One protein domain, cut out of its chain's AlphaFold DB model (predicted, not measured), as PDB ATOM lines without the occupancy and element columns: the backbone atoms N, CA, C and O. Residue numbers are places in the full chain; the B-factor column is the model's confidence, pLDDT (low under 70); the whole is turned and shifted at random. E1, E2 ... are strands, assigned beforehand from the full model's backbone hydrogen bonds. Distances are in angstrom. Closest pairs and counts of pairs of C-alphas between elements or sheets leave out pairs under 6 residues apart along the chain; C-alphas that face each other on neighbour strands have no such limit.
ATOM      1  N   GLN A  13     156.066 -29.317  40.518       80.62
ATOM      2  CA  GLN A  13     155.737 -27.898  40.618       80.62
ATOM      3  C   GLN A  13     155.092 -27.615  41.979       80.62
ATOM      4  O   GLN A  13     154.090 -28.226  42.348       80.62
ATOM      5  N   LEU A  14     155.693 -26.701  42.737       80.94
ATOM      6  CA  LEU A  14     155.201 -26.322  44.056       80.94
ATOM      7  C   LEU A  14     153.927 -25.473  43.919       80.94
ATOM      8  O   LEU A  14     153.863 -24.579  43.073       80.94
ATOM      9  N   SER A  15     152.930 -25.743  44.767       82.06
ATOM     10  CA  SER A  15     151.681 -24.976  44.834       82.06
ATOM     11  C   SER A  15     151.730 -23.923  45.947       82.06
ATOM     12  O   SER A  15     152.438 -24.068  46.949       82.06
ATOM     13  N   CYS A  16     150.974 -22.839  45.759       84.75
ATOM     14  CA  CYS A  16     150.809 -21.798  46.775       84.75
ATOM     15  C   CYS A  16     149.808 -22.205  47.870       84.75
ATOM     16  O   CYS A  16     149.963 -21.750  49.001       84.75
ATOM     17  N   THR A  17     148.816 -23.048  47.554       84.81
ATOM     18  CA  THR A  17     147.711 -23.424  48.459       84.81
ATOM     19  C   THR A  17     147.869 -24.819  49.046       84.81
ATOM     20  O   THR A  17     147.616 -25.019  50.232       84.81
ATOM     21  N   ASP A  18     148.321 -25.773  48.235       86.12
ATOM     22  CA  ASP A  18     148.278 -27.188  48.591       86.12
ATOM     23  C   ASP A  18     149.685 -27.747  48.841       86.12
ATOM     24  O   ASP A  18     150.595 -27.508  48.038       86.12
ATOM     25  N   PRO A  19     149.899 -28.506  49.932       84.81
ATOM     26  CA  PRO A  19     151.134 -29.250  50.125       84.81
ATOM     27  C   PRO A  19     151.332 -30.255  48.990       84.81
ATOM     28  O   PRO A  19     150.397 -30.953  48.594       84.81
ATOM     29  N   VAL A  20     152.560 -30.375  48.494       85.88
ATOM     30  CA  VAL A  20     152.894 -31.310  47.414       85.88
ATOM     31  C   VAL A  20     153.816 -32.408  47.923       85.88
ATOM     32  O   VAL A  20     154.688 -32.180  48.764       85.88
ATOM     33  N   ALA A  21     153.623 -33.628  47.426       84.75
ATOM     34  CA  ALA A  21     154.520 -34.732  47.733       84.75
ATOM     35  C   ALA A  21     155.834 -34.559  46.960       84.75
ATOM     36  O   ALA A  21     155.834 -34.324  45.752       84.75
ATOM     37  N   CYS A  22     156.966 -34.677  47.653       82.62
ATOM     38  CA  CYS A  22     158.276 -34.660  47.015       82.62
ATOM     39  C   CYS A  22     158.421 -35.874  46.086       82.62
ATOM     40  O   CYS A  22     158.297 -37.008  46.551       82.62
ATOM     41  N   SER A  23     158.765 -35.666  44.810       82.94
ATOM     42  CA  SER A  23     158.905 -36.767  43.840       82.94
ATOM     43  C   SER A  23     160.057 -37.733  44.154       82.94
ATOM     44  O   SER A  23     160.112 -38.824  43.594       82.94
ATOM     45  N   VAL A  24     160.964 -37.348  45.061       81.81
ATOM     46  CA  VAL A  24     162.164 -38.113  45.422       81.81
ATOM     47  C   VAL A  24     161.967 -38.943  46.694       81.81
ATOM     48  O   VAL A  24     162.349 -40.109  46.729       81.81
ATOM     49  N   CYS A  25     161.384 -38.364  47.749       84.12
ATOM     50  CA  CYS A  25     161.261 -39.022  49.059       84.12
ATOM     51  C   CYS A  25     159.816 -39.278  49.505       84.12
ATOM     52  O   CYS A  25     159.602 -39.847  50.573       84.12
ATOM     53  N   ASN A  26     158.828 -38.840  48.718       79.31
ATOM     54  CA  ASN A  26     157.394 -38.927  49.003       79.31
ATOM     55  C   ASN A  26     156.936 -38.225  50.303       79.31
ATOM     56  O   ASN A  26     155.780 -38.352  50.701       79.31
ATOM     57  N   GLY A  27     157.827 -37.476  50.964       81.75
ATOM     58  CA  GLY A  27     157.507 -36.628  52.109       81.75
ATOM     59  C   GLY A  27     156.735 -35.372  51.698       81.75
ATOM     60  O   GLY A  27     156.836 -34.910  50.559       81.75
ATOM     61  N   THR A  28     155.963 -34.818  52.632       82.69
ATOM     62  CA  THR A  28     155.126 -33.632  52.408       82.69
ATOM     63  C   THR A  28     155.962 -32.355  52.417       82.69
ATOM     64  O   THR A  28     156.547 -32.008  53.441       82.69
ATOM     65  N   ILE A  29     155.975 -31.629  51.299       82.50
ATOM     66  CA  ILE A  29     156.499 -30.265  51.227       82.50
ATOM     67  C   ILE A  29     155.329 -29.317  51.491       82.50
ATOM     68  O   ILE A  29     154.295 -29.403  50.825       82.50
ATOM     69  N   ALA A  30     155.478 -28.433  52.479       83.44
ATOM     70  CA  ALA A  30     154.462 -27.435  52.795       83.44
ATOM     71  C   ALA A  30     154.203 -26.512  51.593       83.44
ATOM     72  O   ALA A  30     155.112 -26.226  50.811       83.44
ATOM     73  N   ALA A  31     152.963 -26.040  51.463       85.19
ATOM     74  CA  ALA A  31     152.616 -25.045  50.458       85.19
ATOM     75  C   ALA A  31     153.501 -23.800  50.616       85.19
ATOM     76  O   ALA A  31     153.846 -23.404  51.731       85.19
ATOM     77  N   LEU A  32     153.855 -23.171  49.494       86.38
ATOM     78  CA  LEU A  32     154.751 -22.010  49.497       86.38
ATOM     79  C   LEU A  32     154.149 -20.775  50.184       86.38
ATOM     80  O   LEU A  32     154.893 -19.858  50.532       86.38
ATOM     81  N   GLY A  33     152.824 -20.739  50.338       84.50
ATOM     82  CA  GLY A  33     152.089 -19.540  50.711       84.50
ATOM     83  C   GLY A  33     152.025 -18.525  49.569       84.50
ATOM     84  O   GLY A  33     152.675 -18.665  48.527       84.50
ATOM     85  N   HIS A  34     151.207 -17.493  49.760       85.94
ATOM     86  CA  HIS A  34     151.084 -16.398  48.805       85.94
ATOM     87  C   HIS A  34     152.110 -15.301  49.100       85.94
ATOM     88  O   HIS A  34     152.336 -14.942  50.254       85.94
ATOM     89  N   ASP A  35     152.715 -14.761  48.043       86.69
ATOM     90  CA  ASP A  35     153.722 -13.708  48.110       86.69
ATOM     91  C   ASP A  35     153.197 -12.443  47.422       86.69
ATOM     92  O   ASP A  35     153.143 -12.364  46.193       86.69
ATOM     93  N   PHE A  36     152.804 -11.470  48.244       86.19
ATOM     94  CA  PHE A  36     152.296 -10.157  47.835       86.19
ATOM     95  C   PHE A  36     153.323  -9.040  48.081       86.19
ATOM     96  O   PHE A  36     152.961  -7.873  48.204       86.19
ATOM     97  N   SER A  37     154.611  -9.388  48.206       77.88
ATOM     98  CA  SER A  37     155.685  -8.418  48.473       77.88
ATOM     99  C   SER A  37     156.011  -7.520  47.275       77.88
ATOM    100  O   SER A  37     156.613  -6.459  47.443       77.88
ATOM    101  N   ALA A  38     155.593  -7.912  46.069       69.06
ATOM    102  CA  ALA A  38     155.601  -7.032  44.914       69.06
ATOM    103  C   ALA A  38     154.564  -5.923  45.148       69.06
ATOM    104  O   ALA A  38     153.366  -6.168  45.051       69.06
ATOM    105  N   SER A  39     155.015  -4.703  45.450       68.31
ATOM    106  CA  SER A  39     154.167  -3.512  45.644       68.31
ATOM    107  C   SER A  39     153.482  -3.022  44.355       68.31
ATOM    108  O   SER A  39     153.334  -1.821  44.147       68.31
ATOM    109  N   VAL A  40     153.114  -3.932  43.451       81.94
ATOM    110  CA  VAL A  40     152.440  -3.637  42.188       81.94
ATOM    111  C   VAL A  40     150.943  -3.826  42.394       81.94
ATOM    112  O   VAL A  40     150.472  -4.934  42.655       81.94
ATOM    113  N   TRP A  41     150.197  -2.731  42.275       87.94
ATOM    114  CA  TRP A  41     148.741  -2.751  42.296       87.94
ATOM    115  C   TRP A  41     148.183  -3.168  40.935       87.94
ATOM    116  O   TRP A  41     148.648  -2.720  39.888       87.94
ATOM    117  N   HIS A  42     147.162  -4.017  40.964       89.81
ATOM    118  CA  HIS A  42     146.324  -4.354  39.820       89.81
ATOM    119  C   HIS A  42     144.941  -3.738  40.013       89.81
ATOM    120  O   HIS A  42     144.521  -3.504  41.144       89.81
ATOM    121  N   HIS A  43     144.232  -3.478  38.919       92.25
ATOM    122  CA  HIS A  43     142.898  -2.896  38.981       92.25
ATOM    123  C   HIS A  43     142.017  -3.315  37.804       92.25
ATOM    124  O   HIS A  43     142.509  -3.696  36.739       92.25
ATOM    125  N   ASP A  44     140.711  -3.180  38.003       91.56
ATOM    126  CA  ASP A  44     139.686  -3.182  36.965       91.56
ATOM    127  C   ASP A  44     138.773  -1.946  37.122       91.56
ATOM    128  O   ASP A  44     139.193  -0.937  37.701       91.56
ATOM    129  N   GLY A  45     137.569  -1.974  36.542       86.69
ATOM    130  CA  GLY A  45     136.621  -0.857  36.608       86.69
ATOM    131  C   GLY A  45     135.991  -0.643  37.987       86.69
ATOM    132  O   GLY A  45     135.578   0.476  38.289       86.69
ATOM    133  N   ASP A  46     135.961  -1.675  38.831       88.50
ATOM    134  CA  ASP A  46     135.208  -1.677  40.085       88.50
ATOM    135  C   ASP A  46     136.133  -1.658  41.313       88.50
ATOM    136  O   ASP A  46     135.841  -0.980  42.303       88.50
ATOM    137  N   THR A  47     137.266  -2.366  41.257       92.62
ATOM    138  CA  THR A  47     138.167  -2.572  42.404       92.62
ATOM    139  C   THR A  47     139.654  -2.562  42.024       92.62
ATOM    140  O   THR A  47     140.031  -2.639  40.850       92.62
ATOM    141  N   HIS A  48     140.522  -2.481  43.035       92.19
ATOM    142  CA  HIS A  48     141.962  -2.728  42.921       92.19
ATOM    143  C   HIS A  48     142.428  -3.752  43.958       92.19
ATOM    144  O   HIS A  48     141.845  -3.852  45.032       92.19
ATOM    145  N   TRP A  49     143.482  -4.509  43.649       92.88
ATOM    146  CA  TRP A  49     144.041  -5.548  44.523       92.88
ATOM    147  C   TRP A  49     145.541  -5.743  44.276       92.88
ATOM    148  O   TRP A  49     146.064  -5.393  43.213       92.88
ATOM    149  N   LYS A  50     146.246  -6.370  45.222       90.06
ATOM    150  CA  LYS A  50     147.601  -6.892  44.981       90.06
ATOM    151  C   LYS A  50     147.517  -8.358  44.573       90.06
ATOM    152  O   LYS A  50     146.711  -9.133  45.094       90.06
ATOM    153  N   LYS A  51     148.336  -8.748  43.597       88.88
ATOM    154  CA  LYS A  51     148.340 -10.101  43.032       88.88
ATOM    155  C   LYS A  51     149.573 -10.865  43.494       88.88
ATOM    156  O   LYS A  51     150.669 -10.312  43.533       88.88
ATOM    157  N   CYS A  52     149.401 -12.143  43.821       88.38
ATOM    158  CA  CYS A  52     150.524 -13.003  44.178       88.38
ATOM    159  C   CYS A  52     151.507 -13.124  43.002       88.38
ATOM    160  O   CYS A  52     151.106 -13.365  41.865       88.38
ATOM    161  N   SER A  53     152.811 -13.043  43.272       85.62
ATOM    162  CA  SER A  53     153.855 -13.141  42.236       85.62
ATOM    163  C   SER A  53     153.905 -14.502  41.518       85.62
ATOM    164  O   SER A  53     154.536 -14.629  40.469       85.62
ATOM    165  N   ARG A  54     153.246 -15.527  42.076       83.94
ATOM    166  CA  ARG A  54     153.327 -16.931  41.630       83.94
ATOM    167  C   ARG A  54     151.991 -17.531  41.182       83.94
ATOM    168  O   ARG A  54     151.992 -18.621  40.620       83.94
ATOM    169  N   CYS A  55     150.859 -16.880  41.459       85.94
ATOM    170  CA  CYS A  55     149.518 -17.378  41.116       85.94
ATOM    171  C   CYS A  55     148.488 -16.236  41.036       85.94
ATOM    172  O   CYS A  55     148.805 -15.089  41.326       85.94
ATOM    173  N   ASP A  56     147.237 -16.544  40.685       86.75
ATOM    174  CA  ASP A  56     146.175 -15.539  40.505       86.75
ATOM    175  C   ASP A  56     145.462 -15.095  41.794       86.75
ATOM    176  O   ASP A  56     144.496 -14.334  41.731       86.75
ATOM    177  N   ALA A  57     145.938 -15.538  42.962       88.00
ATOM    178  CA  ALA A  57     145.382 -15.118  44.245       88.00
ATOM    179  C   ALA A  57     145.478 -13.593  44.427       88.00
ATOM    180  O   ALA A  57     146.497 -12.980  44.085       88.00
ATOM    181  N   ARG A  58     144.416 -13.009  44.993       90.44
ATOM    182  CA  ARG A  58     144.260 -11.576  45.267       90.44
ATOM    183  C   ARG A  58     144.233 -11.329  46.773       90.44
ATOM    184  O   ARG A  58     143.688 -12.142  47.518       90.44
ATOM    185  N   ASN A  59     144.782 -10.208  47.218       87.25
ATOM    186  CA  ASN A  59     144.566  -9.680  48.562       87.25
ATOM    187  C   ASN A  59     144.361  -8.160  48.513       87.25
ATOM    188  O   ASN A  59     144.618  -7.525  47.490       87.25
ATOM    189  N   GLU A  60     143.900  -7.594  49.633       87.88
ATOM    190  CA  GLU A  60     143.643  -6.150  49.767       87.88
ATOM    191  C   GLU A  60     142.731  -5.609  48.650       87.88
ATOM    192  O   GLU A  60     142.911  -4.491  48.172       87.88
ATOM    193  N   GLU A  61     141.759  -6.424  48.223       91.56
ATOM    194  CA  GLU A  61     140.794  -6.053  47.191       91.56
ATOM    195  C   GLU A  61     139.783  -5.060  47.760       91.56
ATOM    196  O   GLU A  61     139.026  -5.390  48.674       91.56
ATOM    197  N   ASN A  62     139.801  -3.834  47.242       91.06
ATOM    198  CA  ASN A  62     138.946  -2.747  47.704       91.06
ATOM    199  C   ASN A  62     138.376  -1.956  46.517       91.06
ATOM    200  O   ASN A  62     139.013  -1.880  45.462       91.06
ATOM    201  N   PRO A  63     137.194  -1.335  46.672       92.81
ATOM    202  CA  PRO A  63     136.690  -0.371  45.703       92.81
ATOM    203  C   PRO A  63     137.644   0.812  45.525       92.81
ATOM    204  O   PRO A  63     138.356   1.207  46.451       92.81
ATOM    205  N   HIS A  64     137.607   1.429  44.348       87.81
ATOM    206  CA  HIS A  64     138.378   2.641  44.091       87.81
ATOM    207  C   HIS A  64     137.930   3.807  44.972       87.81
ATOM    208  O   HIS A  64     136.755   4.182  44.991       87.81
TER     209      HIS A  64
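This is residues 13 to 64 of the 373 residues of the protein "LPXTG cell wall anchor domain-containing protein" of [Clostridium] leptum (UniProt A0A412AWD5). With little regular structure, this is a long rod: a small three-stranded sheet at one end and, reaching to the other end, a loop that folds back on itself within residues 13 to 35. The 52 printed residues hold three named strands, E1, E2 and E3, an antiparallel meander in that order, each beside the one before; the class is all strand, though with only 14 residues in named elements. The whole is only just loose, close to extended, with a radius of gyration of the C-alphas of 14.7 A and spans of 48 by 16 by 13 A.

The inner strand E2, residues 47 to 51, forms hairpins with both edge strands. With E1, residues 41 to 43, it is antiparallel at 138 degrees; N 42 and O 49, 2.9 A apart, are within hydrogen-bond range. With E3, residues 58 to 63, it is antiparallel at 163 degrees, with N 48 and O 62 2.9 A apart. Residues 20 to 21 pair antiparallel with 28 to 29.

E1 begins at C-alpha 41 (148.741, -2.751, 42.296) and is 6.7 A long. E2 is 12.7 A long. E3, 13.5 A, ends at C-alpha 63 (136.690, -0.371, 45.703).

The two C-alphas farthest apart, of Cys 25 and His 64, are 47.8 A apart. The printed part has no cut. The link E1 to E2 is tight and E2 to E3 short. Residues 38 to 39 are under pLDDT 70.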